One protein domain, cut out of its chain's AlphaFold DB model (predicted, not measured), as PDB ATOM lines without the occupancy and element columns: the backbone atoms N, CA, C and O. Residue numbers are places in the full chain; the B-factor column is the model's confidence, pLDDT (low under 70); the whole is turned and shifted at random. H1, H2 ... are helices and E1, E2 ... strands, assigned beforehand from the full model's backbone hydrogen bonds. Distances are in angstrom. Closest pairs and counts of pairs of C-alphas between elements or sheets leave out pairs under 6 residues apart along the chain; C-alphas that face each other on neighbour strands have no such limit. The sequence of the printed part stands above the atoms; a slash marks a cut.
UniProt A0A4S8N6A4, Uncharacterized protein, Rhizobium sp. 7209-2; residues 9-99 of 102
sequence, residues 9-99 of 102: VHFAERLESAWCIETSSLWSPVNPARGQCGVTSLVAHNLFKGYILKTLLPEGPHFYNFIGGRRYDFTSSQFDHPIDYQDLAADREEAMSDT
ATOM      1  N   VAL A   9     169.038 189.509 156.195       68.75
ATOM      2  CA  VAL A   9     170.066 188.516 156.545       68.75
ATOM      3  C   VAL A   9     169.423 187.271 157.142       68.75
ATOM      4  O   VAL A   9     169.601 186.189 156.590       68.75
ATOM      5  N   HIS A  10     168.588 187.407 158.180       86.25
ATOM      6  CA  HIS A  10     167.897 186.231 158.716       86.25
ATOM      7  C   HIS A  10     166.818 185.712 157.755       86.25
ATOM      8  O   HIS A  10     166.364 184.578 157.893       86.25
ATOM      9  N   PHE A  11     166.382 186.510 156.773       91.50
ATOM     10  CA  PHE A  11     165.494 186.016 155.723       91.50
ATOM     11  C   PHE A  11     166.162 184.937 154.861       91.50
ATOM     12  O   PHE A  11     165.529 183.915 154.613       91.50
ATOM     13  N   ALA A  12     167.431 185.110 154.473       91.62
ATOM     14  CA  ALA A  12     168.171 184.100 153.713       91.62
ATOM     15  C   ALA A  12     168.296 182.774 154.489       91.62
ATOM     16  O   ALA A  12     167.946 181.719 153.971       91.62
ATOM     17  N   GLU A  13     168.673 182.832 155.769       92.06
ATOM     18  CA  GLU A  13     168.790 181.642 156.630       92.06
ATOM     19  C   GLU A  13     167.447 180.909 156.807       92.06
ATOM     20  O   GLU A  13     167.376 179.675 156.833       92.06
ATOM     21  N   ARG A  14     166.350 181.670 156.913       94.88
ATOM     22  CA  ARG A  14     164.994 181.112 157.006       94.88
ATOM     23  C   ARG A  14     164.545 180.471 155.700       94.88
ATOM     24  O   ARG A  14     163.855 179.459 155.766       94.88
ATOM     25  N   LEU A  15     164.918 181.036 154.551       95.25
ATOM     26  CA  LEU A  15     164.673 180.414 153.249       95.25
ATOM     27  C   LEU A  15     165.409 179.079 153.148       95.25
ATOM     28  O   LEU A  15     164.768 178.065 152.892       95.25
ATOM     29  N   GLU A  16     166.709 179.060 153.451       93.62
ATOM     30  CA  GLU A  16     167.518 177.835 153.425       93.62
ATOM     31  C   GLU A  16     166.944 176.736 154.328       93.62
ATOM     32  O   GLU A  16     166.903 175.570 153.940       93.62
ATOM     33  N   SER A  17     166.440 177.113 155.506       94.75
ATOM     34  CA  SER A  17     165.801 176.178 156.444       94.75
ATOM     35  C   SER A  17     164.411 175.707 155.996       94.75
ATOM     36  O   SER A  17     163.946 174.663 156.450       94.75
ATOM     37  N   ALA A  18     163.721 176.487 155.161       95.94
ATOM     38  CA  ALA A  18     162.368 176.197 154.688       95.94
ATOM     39  C   ALA A  18     162.348 175.433 153.356       95.94
ATOM     40  O   ALA A  18     161.356 174.769 153.056       95.94
ATOM     41  N   TRP A  19     163.410 175.526 152.554       97.25
ATOM     42  CA  TRP A  19     163.496 174.819 151.284       97.25
ATOM     43  C   TRP A  19     163.539 173.308 151.482       97.25
ATOM     44  O   TRP A  19     164.355 172.758 152.221       97.25
ATOM     45  N   CYS A  20     162.665 172.631 150.754       96.56
ATOM     46  CA  CYS A  20     162.518 171.186 150.755       96.56
ATOM     47  C   CYS A  20     161.935 170.692 149.421       96.56
ATOM     48  O   CYS A  20     161.558 171.484 148.551       96.56
ATOM     49  N   ILE A  21     161.788 169.372 149.288       95.25
ATOM     50  CA  ILE A  21     161.201 168.732 148.101       95.25
ATOM     51  C   ILE A  21     159.765 169.192 147.791       95.25
ATOM     52  O   ILE A  21     159.344 169.159 146.640       95.25
ATOM     53  N   GLU A  22     159.008 169.646 148.796       93.25
ATOM     54  CA  GLU A  22     157.641 170.156 148.602       93.25
ATOM     55  C   GLU A  22     157.634 171.564 147.993       93.25
ATOM     56  O   GLU A  22     156.703 171.928 147.281       93.25
ATOM     57  N   THR A  23     158.679 172.352 148.258       92.88
ATOM     58  CA  THR A  23     158.840 173.704 147.693       92.88
ATOM     59  C   THR A  23     159.466 173.697 146.302       92.88
ATOM     60  O   THR A  23     159.237 174.623 145.530       92.88
ATOM     61  N   SER A  24     160.228 172.652 145.965       94.06
ATOM     62  CA  SER A  24     160.741 172.425 144.616       94.06
ATOM     63  C   SER A  24     161.054 170.950 144.397       94.06
ATOM     64  O   SER A  24     161.805 170.349 145.164       94.06
ATOM     65  N   SER A  25     160.561 170.379 143.298       93.38
ATOM     66  CA  SER A  25     160.869 168.996 142.907       93.38
ATOM     67  C   SER A  25     162.343 168.785 142.536       93.38
ATOM     68  O   SER A  25     162.812 167.647 142.507       93.38
ATOM     69  N   LEU A  26     163.081 169.868 142.270       94.00
ATOM     70  CA  LEU A  26     164.513 169.852 141.963       94.00
ATOM     71  C   LEU A  26     165.398 169.969 143.213       94.00
ATOM     72  O   LEU A  26     166.625 169.868 143.100       94.00
ATOM     73  N   TRP A  27     164.797 170.184 144.388       96.69
ATOM     74  CA  TRP A  27     165.516 170.338 145.645       96.69
ATOM     75  C   TRP A  27     166.316 169.080 145.994       96.69
ATOM     76  O   TRP A  27     165.852 167.946 145.848       96.69
ATOM     77  N   SER A  28     167.516 169.281 146.534       96.56
ATOM     78  CA  SER A  28     168.303 168.209 147.141       96.56
ATOM     79  C   SER A  28     169.168 168.748 148.284       96.56
ATOM     80  O   SER A  28     169.514 169.928 148.266       96.56
ATOM     81  N   PRO A  29     169.622 167.902 149.228       95.56
ATOM     82  CA  PRO A  29     170.518 168.345 150.299       95.56
ATOM     83  C   PRO A  29     171.852 168.921 149.799       95.56
ATOM     84  O   PRO A  29     172.480 169.708 150.497       95.56
ATOM     85  N   VAL A  30     172.297 168.517 148.603       97.00
ATOM     86  CA  VAL A  30     173.553 168.988 147.992       97.00
ATOM     87  C   VAL A  30     173.388 170.292 147.212       97.00
ATOM     88  O   VAL A  30     174.368 170.997 147.007       97.00
ATOM     89  N   ASN A  31     172.166 170.616 146.781       96.81
ATOM     90  CA  ASN A  31     171.828 171.887 146.146       96.81
ATOM     91  C   ASN A  31     170.408 172.321 146.569       96.81
ATOM     92  O   ASN A  31     169.448 172.098 145.822       96.81
ATOM     93  N   PRO A  32     170.259 172.898 147.778       97.00
ATOM     94  CA  PRO A  32     168.953 173.274 148.322       97.00
ATOM     95  C   PRO A  32     168.277 174.433 147.580       97.00
ATOM     96  O   PRO A  32     167.054 174.530 147.586       97.00
ATOM     97  N   ALA A  33     169.051 175.303 146.929       97.19
ATOM     98  CA  ALA A  33     168.523 176.455 146.198       97.19
ATOM     99  C   ALA A  33     167.946 176.085 144.819       97.19
ATOM    100  O   ALA A  33     167.249 176.892 144.201       97.19
ATOM    101  N   ARG A  34     168.228 174.875 144.318       96.00
ATOM    102  CA  ARG A  34     167.830 174.459 142.972       96.00
ATOM    103  C   ARG A  34     166.319 174.450 142.802       96.00
ATOM    104  O   ARG A  34     165.611 173.748 143.520       96.00
ATOM    105  N   GLY A  35     165.856 175.202 141.805       95.12
ATOM    106  CA  GLY A  35     164.436 175.311 141.473       95.12
ATOM    107  C   GLY A  35     163.628 176.099 142.505       95.12
ATOM    108  O   GLY A  35     162.415 175.927 142.572       95.12
ATOM    109  N   GLN A  36     164.286 176.925 143.326       97.19
ATOM    110  CA  GLN A  36     163.632 177.769 144.331       97.19
ATOM    111  C   GLN A  36     163.438 179.222 143.868       97.19
ATOM    112  O   GLN A  36     162.870 180.019 144.616       97.19
ATOM    113  N   CYS A  37     163.926 179.607 142.681       97.56
ATOM    114  CA  CYS A  37     164.039 181.018 142.295       97.56
ATOM    115  C   CYS A  37     162.681 181.724 142.157       97.56
ATOM    116  O   CYS A  37     162.468 182.755 142.805       97.56
ATOM    117  N   GLY A  38     161.716 181.143 141.433       97.00
ATOM    118  CA  GLY A  38     160.368 181.697 141.309       97.00
ATOM    119  C   GLY A  38     159.670 181.839 142.661       97.00
ATOM    120  O   GLY A  38     159.310 182.952 143.056       97.00
ATOM    121  N   VAL A  39     159.555 180.748 143.431       96.88
ATOM    122  CA  VAL A  39     158.861 180.757 144.736       96.88
ATOM    123  C   VAL A  39     159.512 181.720 145.730       96.88
ATOM    124  O   VAL A  39     158.817 182.494 146.397       96.88
ATOM    125  N   THR A  40     160.842 181.757 145.783       97.38
ATOM    126  CA  THR A  40     161.582 182.657 146.671       97.38
ATOM    127  C   THR A  40     161.358 184.117 146.288       97.38
ATOM    128  O   THR A  40     161.082 184.946 147.163       97.38
ATOM    129  N   SER A  41     161.390 184.432 144.987       97.88
ATOM    130  CA  SER A  41     161.155 185.793 144.500       97.88
ATOM    131  C   SER A  41     159.746 186.304 144.828       97.88
ATOM    132  O   SER A  41     159.582 187.473 145.195       97.88
ATOM    133  N   LEU A  42     158.741 185.422 144.787       97.69
ATOM    134  CA  LEU A  42     157.352 185.721 145.142       97.69
ATOM    135  C   LEU A  42     157.195 186.001 146.641       97.69
ATOM    136  O   LEU A  42     156.523 186.967 147.023       97.69
ATOM    137  N   VAL A  43     157.820 185.189 147.500       96.06
ATOM    138  CA  VAL A  43     157.806 185.385 148.961       96.06
ATOM    139  C   VAL A  43     158.496 186.698 149.332       96.06
ATOM    140  O   VAL A  43     157.916 187.515 150.054       96.06
ATOM    141  N   ALA A  44     159.690 186.948 148.793       95.56
ATOM    142  CA  ALA A  44     160.433 188.183 149.033       95.56
ATOM    143  C   ALA A  44     159.665 189.425 148.543       95.56
ATOM    144  O   ALA A  44     159.568 190.420 149.263       95.56
ATOM    145  N   HIS A  45     159.048 189.355 147.360       95.75
ATOM    146  CA  HIS A  45     158.182 190.417 146.845       95.75
ATOM    147  C   HIS A  45     156.993 190.692 147.781       95.75
ATOM    148  O   HIS A  45     156.699 191.847 148.097       95.75
ATOM    149  N   ASN A  46     156.328 189.643 148.279       94.94
ATOM    150  CA  ASN A  46     155.190 189.788 149.188       94.94
ATOM    151  C   ASN A  46     155.568 190.476 150.505       94.94
ATOM    152  O   ASN A  46     154.800 191.320 150.982       94.94
ATOM    153  N   LEU A  47     156.720 190.116 151.075       93.56
ATOM    154  CA  LEU A  47     157.183 190.614 152.372       93.56
ATOM    155  C   LEU A  47     157.788 192.015 152.282       93.56
ATOM    156  O   LEU A  47     157.477 192.868 153.111       93.56
ATOM    157  N   PHE A  48     158.622 192.266 151.273       92.50
ATOM    158  CA  PHE A  48     159.451 193.473 151.209       92.50
ATOM    159  C   PHE A  48     159.000 194.495 150.166       92.50
ATOM    160  O   PHE A  48     159.600 195.561 150.069       92.50
ATOM    161  N   LYS A  49     157.954 194.185 149.388       91.75
ATOM    162  CA  LYS A  49     157.343 195.084 148.392       91.75
ATOM    163  C   LYS A  49     158.314 195.611 147.320       91.75
ATOM    164  O   LYS A  49     158.068 196.663 146.739       91.75
ATOM    165  N   GLY A  50     159.406 194.891 147.052       93.62
ATOM    166  CA  GLY A  50     160.335 195.200 145.959       93.62
ATOM    167  C   GLY A  50     159.856 194.687 144.602       93.62
ATOM    168  O   GLY A  50     158.794 194.078 144.493       93.62
ATOM    169  N   TYR A  51     160.654 194.892 143.561       98.06
ATOM    170  CA  TYR A  51     160.367 194.384 142.218       98.06
ATOM    171  C   TYR A  51     160.855 192.945 142.059       98.06
ATOM    172  O   TYR A  51     161.806 192.531 142.727       98.06
ATOM    173  N   ILE A  52     160.201 192.193 141.177       98.56
ATOM    174  CA  ILE A  52     160.717 190.920 140.672       98.56
ATOM    175  C   ILE A  52     161.479 191.243 139.389       98.56
ATOM    176  O   ILE A  52     161.001 191.989 138.535       98.56
ATOM    177  N   LEU A  53     162.692 190.721 139.299       98.69
ATOM    178  CA  LEU A  53     163.542 190.802 138.125       98.69
ATOM    179  C   LEU A  53     163.895 189.390 137.674       98.69
ATOM    180  O   LEU A  53     163.771 188.430 138.439       98.69
ATOM    181  N   LYS A  54     164.376 189.278 136.441       98.56
ATOM    182  CA  LYS A  54     164.914 188.037 135.903       98.56
ATOM    183  C   LYS A  54     166.155 188.258 135.052       98.56
ATOM    184  O   LYS A  54     166.452 189.363 134.599       98.56
ATOM    185  N   THR A  55     166.890 187.182 134.830       98.31
ATOM    186  CA  THR A  55     167.906 187.082 133.780       98.31
ATOM    187  C   THR A  55     167.673 185.791 133.008       98.31
ATOM    188  O   THR A  55     167.123 184.836 133.561       98.31
ATOM    189  N   LEU A  56     168.024 185.763 131.727       97.06
ATOM    190  CA  LEU A  56     167.888 184.560 130.907       97.06
ATOM    191  C   LEU A  56     169.189 183.758 130.957       97.06
ATOM    192  O   LEU A  56     170.228 184.245 130.511       97.06
ATOM    193  N   LEU A  57     169.113 182.535 131.478       95.06
ATOM    194  CA  LEU A  57     170.211 181.571 131.513       95.06
ATOM    195  C   LEU A  57     169.968 180.439 130.501       95.06
ATOM    196  O   LEU A  57     168.834 180.267 130.039       95.06
ATOM    197  N   PRO A  58     171.000 179.652 130.140       92.00
ATOM    198  CA  PRO A  58     170.836 178.483 129.274       92.00
ATOM    199  C   PRO A  58     169.777 177.483 129.767       92.00
ATOM    200  O   PRO A  58     169.120 176.833 128.955       92.00
ATOM    201  N   GLU A  59     169.599 177.374 131.082       88.56
ATOM    202  CA  GLU A  59     168.650 176.478 131.745       88.56
ATOM    203  C   GLU A  59     167.220 177.036 131.789       88.56
ATOM    204  O   GLU A  59     166.284 176.286 132.068       88.56
ATOM    205  N   GLY A  60     167.038 178.331 131.514       92.50
ATOM    206  CA  GLY A  60     165.754 179.020 131.605       92.50
ATOM    207  C   GLY A  60     165.841 180.396 132.280       92.50
ATOM    208  O   GLY A  60     166.932 180.894 132.574       92.50
ATOM    209  N   PRO A  61     164.693 181.060 132.500       96.00
ATOM    210  CA  PRO A  61     164.647 182.300 133.264       96.00
ATOM    211  C   PRO A  61     165.024 182.051 134.730       96.00
ATOM    212  O   PRO A  61     164.539 181.115 135.353       96.00
ATOM    213  N   HIS A  62     165.850 182.929 135.294       97.75
ATOM    214  CA  HIS A  62     166.195 182.933 136.716       97.75
ATOM    215  C   HIS A  62     165.646 184.188 137.387       97.75
ATOM    216  O   HIS A  62     165.963 185.296 136.947       97.75
ATOM    217  N   PHE A  63     164.839 184.020 138.436       98.50
ATOM    218  CA  PHE A  63     164.116 185.103 139.109       98.50
ATOM    219  C   PHE A  63     164.781 185.535 140.419       98.50
ATOM    220  O   PHE A  63     165.267 184.719 141.199       98.50
ATOM    221  N   TYR A  64     164.767 186.838 140.683       98.44
ATOM    222  CA  TYR A  64     165.329 187.463 141.884       98.44
ATOM    223  C   TYR A  64     164.632 188.804 142.152       98.44
ATOM    224  O   TYR A  64     163.678 189.171 141.463       98.44
ATOM    225  N   ASN A  65     165.059 189.549 143.175       97.94
ATOM    226  CA  ASN A  65     164.372 190.772 143.582       97.94
ATOM    227  C   ASN A  65     165.254 192.016 143.527       97.94
ATOM    228  O   ASN A  65     166.464 191.965 143.741       97.94
ATOM    229  N   PHE A  66     164.607 193.162 143.331       97.44
ATOM    230  CA  PHE A  66     165.193 194.478 143.557       97.44
ATOM    231  C   PHE A  66     164.429 195.189 144.667       97.44
ATOM    232  O   PHE A  66     163.261 195.550 144.506       97.44
ATOM    233  N   ILE A  67     165.073 195.360 145.818       94.06
ATOM    234  CA  ILE A  67     164.442 195.852 147.043       94.06
ATOM    235  C   ILE A  67     165.287 197.004 147.583       94.06
ATOM    236  O   ILE A  67     166.494 196.860 147.761       94.06
ATOM    237  N   GLY A  68     164.666 198.161 147.825       91.25
ATOM    238  CA  GLY A  68     165.348 199.306 148.441       91.25
ATOM    239  C   GLY A  68     166.592 199.789 147.680       91.25
ATOM    240  O   GLY A  68     167.560 200.206 148.303       91.25
ATOM    241  N   GLY A  69     166.602 199.690 146.345       93.38
ATOM    242  CA  GLY A  69     167.738 200.117 145.520       93.38
ATOM    243  C   GLY A  69     168.847 199.073 145.348       93.38
ATOM    244  O   GLY A  69     169.891 199.396 144.783       93.38
ATOM    245  N   ARG A  70     168.652 197.835 145.822       94.62
ATOM    246  CA  ARG A  70     169.650 196.762 145.748       94.62
ATOM    247  C   ARG A  70     169.060 195.463 145.196       94.62
ATOM    248  O   ARG A  70     167.922 195.110 145.500       94.62
ATOM    249  N   ARG A  71     169.874 194.730 144.428       96.75
ATOM    250  CA  ARG A  71     169.578 193.365 143.977       96.75
ATOM    251  C   ARG A  71     169.756 192.358 145.115       96.75
ATOM    252  O   ARG A  71     170.790 192.358 145.785       96.75
ATOM    253  N   TYR A  72     168.770 191.485 145.274       96.56
ATOM    254  CA  TYR A  72     168.795 190.339 146.171       96.56
ATOM    255  C   TYR A  72     168.480 189.077 145.380       96.56
ATOM    256  O   TYR A  72     167.365 188.909 144.892       96.56
ATOM    257  N   ASP A  73     169.470 188.197 145.282       97.31
ATOM    258  CA  ASP A  73     169.323 186.852 144.740       97.31
ATOM    259  C   ASP A  73     169.683 185.842 145.828       97.31
ATOM    260  O   ASP A  73     170.849 185.494 146.034       97.31
ATOM    261  N   PHE A  74     168.654 185.404 146.546       96.50
ATOM    262  CA  PHE A  74     168.783 184.428 147.624       96.50
ATOM    263  C   PHE A  74     169.098 183.021 147.103       96.50
ATOM    264  O   PHE A  74     169.496 182.167 147.878       96.50
ATOM    265  N   THR A  75     168.945 182.784 145.800       97.19
ATOM    266  CA  THR A  75     169.037 181.464 145.162       97.19
ATOM    267  C   THR A  75     170.233 181.332 144.224       97.19
ATOM    268  O   THR A  75     170.362 180.322 143.542       97.19
ATOM    269  N   SER A  76     171.134 182.319 144.198       97.12
ATOM    270  CA  SER A  76     172.327 182.325 143.335       97.12
ATOM    271  C   SER A  76     173.216 181.091 143.519       97.12
ATOM    272  O   SER A  76     173.836 180.638 142.562       97.12
ATOM    273  N   SER A  77     173.220 180.495 144.716       96.25
ATOM    274  CA  SER A  77     173.953 179.264 145.036       96.25
ATOM    275  C   SER A  77     173.455 178.018 144.297       96.25
ATOM    276  O   SER A  77     174.109 176.979 144.372       96.25
ATOM    277  N   GLN A  78     172.336 178.095 143.565       96.06
ATOM    278  CA  GLN A  78     171.899 176.988 142.716       96.06
ATOM    279  C   GLN A  78     172.803 176.765 141.498       96.06
ATOM    280  O   GLN A  78     172.778 175.669 140.932       96.06
ATOM    281  N   PHE A  79     173.584 177.782 141.119       95.94
ATOM    282  CA  PHE A  79     174.515 177.752 139.997       95.94
ATOM    283  C   PHE A  79     175.959 177.652 140.491       95.94
ATOM    284  O   PHE A  79     176.343 178.237 141.503       95.94
ATOM    285  N   ASP A  80     176.777 176.924 139.742       95.44
ATOM    286  CA  ASP A  80     178.212 176.747 139.981       95.44
ATOM    287  C   ASP A  80     179.080 177.778 139.238       95.44
ATOM    288  O   ASP A  80     180.311 177.733 139.297       95.44
ATOM    289  N   HIS A  81     178.441 178.723 138.550       93.56
ATOM    290  CA  HIS A  81     179.074 179.749 137.737       93.56
ATOM    291  C   HIS A  81     178.517 181.142 138.067       93.56
ATOM    292  O   HIS A  81     177.387 181.273 138.541       93.56
ATOM    293  N   PRO A  82     179.294 182.212 137.817       94.94
ATOM    294  CA  PRO A  82     178.805 183.573 137.976       94.94
ATOM    295  C   PRO A  82     177.617 183.859 137.054       94.94
ATOM    296  O   PRO A  82     177.638 183.509 135.875       94.94
ATOM    297  N   ILE A  83     176.619 184.559 137.586       97.06
ATOM    298  CA  ILE A  83     175.435 184.984 136.841       97.06
ATOM    299  C   ILE A  83     175.695 186.354 136.210       97.06
ATOM    300  O   ILE A  83     176.054 187.308 136.907       97.06
ATOM    301  N   ASP A  84     175.456 186.468 134.903       96.81
ATOM    302  CA  ASP A  84     175.349 187.762 134.230       96.81
ATOM    303  C   ASP A  84     173.914 188.289 134.375       96.81
ATOM    304  O   ASP A  84     172.958 187.780 133.780       96.81
ATOM    305  N   TYR A  85     173.735 189.263 135.264       98.06
ATOM    306  CA  TYR A  85     172.420 189.780 135.623       98.06
ATOM    307  C   TYR A  85     171.963 190.853 134.636       98.06
ATOM    308  O   TYR A  85     172.461 191.977 134.654       98.06
ATOM    309  N   GLN A  86     170.952 190.519 133.836       98.19
ATOM    310  CA  GLN A  86     170.343 191.433 132.865       98.19
ATOM    311  C   GLN A  86     169.329 192.416 133.478       98.19
ATOM    312  O   GLN A  86     168.942 193.369 132.809       98.19
ATOM    313  N   ASP A  87     168.879 192.183 134.720       98.19
ATOM    314  CA  ASP A  87     167.852 192.974 135.419       98.19
ATOM    315  C   ASP A  87     166.580 193.225 134.593       98.19
ATOM    316  O   ASP A  87     165.989 194.308 134.625       98.19
ATOM    317  N   LEU A  88     166.129 192.215 133.847       98.50
ATOM    318  CA  LEU A  88     164.885 192.320 133.094       98.50
ATOM    319  C   LEU A  88     163.714 192.369 134.072       98.50
ATOM    320  O   LEU A  88     163.639 191.557 134.992       98.50
ATOM    321  N   ALA A  89     162.782 193.298 133.859       98.19
ATOM    322  CA  ALA A  89     161.550 193.330 134.634       98.19
ATOM    323  C   ALA A  89     160.779 192.015 134.450       98.19
ATOM    324  O   ALA A  89     160.694 191.491 133.336       98.19
ATOM    325  N   ALA A  90     160.231 191.505 135.548       97.94
ATOM    326  CA  ALA A  90     159.349 190.353 135.553       97.94
ATOM    327  C   ALA A  90     158.148 190.620 136.456       97.94
ATOM    328  O   ALA A  90     158.222 191.415 137.401       97.94
ATOM    329  N   ASP A  91     157.041 189.947 136.176       96.00
ATOM    330  CA  ASP A  91     155.858 190.009 137.024       96.00
ATOM    331  C   ASP A  91     155.654 188.731 137.854       96.00
ATOM    332  O   ASP A  91     156.439 187.779 137.843       96.00
ATOM    333  N   ARG A  92     154.594 188.751 138.666       96.56
ATOM    334  CA  ARG A  92     154.231 187.631 139.537       96.56
ATOM    335  C   ARG A  92     153.733 186.421 138.756       96.56
ATOM    336  O   ARG A  92     153.822 185.321 139.287       96.56
ATOM    337  N   GLU A  93     153.141 186.623 137.584       96.19
ATOM    338  CA  GLU A  93     152.609 185.539 136.761       96.19
ATOM    339  C   GLU A  93     153.768 184.745 136.164       96.19
ATOM    340  O   GLU A  93     153.825 183.531 136.345       96.19
ATOM    341  N   GLU A  94     154.763 185.438 135.608       95.88
ATOM    342  CA  GLU A  94     155.988 184.822 135.095       95.88
ATOM    343  C   GLU A  94     156.737 184.031 136.176       95.88
ATOM    344  O   GLU A  94     157.105 182.876 135.958       95.88
ATOM    345  N   ALA A  95     156.918 184.620 137.362       95.94
ATOM    346  CA  ALA A  95     157.570 183.935 138.478       95.94
ATOM    347  C   ALA A  95     156.735 182.764 139.029       95.94
ATOM    348  O   ALA A  95     157.296 181.811 139.560       95.94
ATOM    349  N   MET A  96     155.402 182.809 138.920       94.44
ATOM    350  CA  MET A  96     154.528 181.702 139.327       94.44
ATOM    351  C   MET A  96     154.596 180.538 138.335       94.44
ATOM    352  O   MET A  96     154.565 179.379 138.756       94.44
ATOM    353  N   SER A  97     154.725 180.813 137.035       91.75
ATOM    354  CA  SER A  97     154.892 179.768 136.020       91.75
ATOM    355  C   SER A  97     156.148 178.921 136.253       91.75
ATOM    356  O   SER A  97     156.101 177.720 136.014       91.75
ATOM    357  N   ASP A  98     157.214 179.507 136.806       87.81
ATOM    358  CA  ASP A  98     158.438 178.793 137.222       87.81
ATOM    359  C   ASP A  98     158.196 177.767 138.347       87.81
ATOM    360  O   ASP A  98     158.909 176.779 138.472       87.81
ATOM    361  N   THR A  99     157.161 177.978 139.166       81.81
ATOM    362  CA  THR A  99     156.830 177.095 140.303       81.81
ATOM    363  C   THR A  99     155.899 175.942 139.936       81.81
ATOM    364  O   THR A  99     155.612 175.082 140.772       81.81
TER     365      THR A  99
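What this domain is: This is residues 9 to 99 of the 102 residues of an uncharacterized protein of Rhizobium sp. 7209-2 (UniProt A0A4S8N6A4). A strongly twisted antiparallel sheet, built on the long hairpin of E1 and E2 with the short strands E3 and E4 at its two edges, has helix H2 packed along E2 on one face, and the short helix H3 lies side by side with H2. Helix H1 sits off the sheet, near H2, and the 18 residues between H1 and H2 form a long loop with no named element. The printed part has 91 residues with three named helices and four named strands, in the order H1, H2, E1, E2, E3, E4, H3; the sheet runs E3, E2, E1, E4, and the class is mixed, helices and strands. The whole is compact, with a radius of gyration of the C-alphas of 12.0 A, and rounded, with spans of 31 by 29 by 24 A.

Where its parts are: The longest strand, E2, holds residues 60 to 67 and measures 22.9 A from first to last C-alpha; it begins at C-alpha 60 at (165.754, 179.020, 131.605). E1 holds residues 51 to 57 and measures 19.4 A. The edge strands are E3, residues 70 to 72, 6.5 A long, and E4, residues 88 to 90, 6.4 A long. H2, the longest helix, holds residues 37 to 48 and measures 16.0 A. H1 holds residues 9 to 18, 14.6 A long, and begins at C-alpha 9 at (170.066, 188.516, 156.545). H3 holds residues 92 to 97, 8.6 A long, and ends at C-alpha 97 at (154.892, 179.768, 136.020).

How they stand to each other: E1, E2 and E3 form a meander, each strand the antiparallel neighbour of the one before. With E4 they form a Greek key, four strands in a row in which the first, E1, is also the antiparallel neighbour of the fourth. E1 and E2 are a hairpin, with directions at 150 degrees, N 53 to O 64 at 2.8 A and N 62 to O 55 at 2.9 A. E2 and E3 are a hairpin too, at 134 degrees, with N 72 to O 65 at 2.8 A. E1 and E4 stand at 121 degrees, with N 54 to O 88 at 2.8 A and N 90 to O 52 at 3.1 A; these N and O pairs are within hydrogen-bond range. H2 on one face of the sheet makes two layers, one of helix and one of strands, at a height over the sheet of 8.3 A. H2 lies over E2, and only just not over E1 as well: dropped onto the local plane, 10 of its 12 C-alphas fall on E2 and 2 on E1. It runs along the strands, at 13 degrees to E2 on the local plane, and the closest C-alphas of H2 and E2 are those of Cys 37 and Phe 63, 5.2 A apart. H3 touches H2 at a shallow tilt of 24 degrees, opposite ways; H2 does so with residues 38 to 42 alone, and the closest C-alphas are those of Gly 38 and Ala 95, 4.6 A apart. H3 only grazes the sheet, with residues 92 to 95. H1 and H2 are close but not clearly touching, at a steep tilt of 46 degrees, opposite ways; their closest C-alphas, those of Leu 15 and Thr 40, are 7.6 A apart. H1 is not on the sheet, and is apart from H3. In H2 and H3 every O i to N i+4 pair is within hydrogen-bond range; in H1, 5 of 6 are.

The domain as a whole: The two C-alphas farthest apart, those of Pro 29 and Gly 69, are 32.2 A apart. The printed part, residues 9 to 99, has no cut. The links from H1 to H2, 18 residues, and from E3 to E4, 15 residues, are long; the others are tight. The mean pLDDT of the printed part is 95.1, and of the printed residues only residue 9 is under 70.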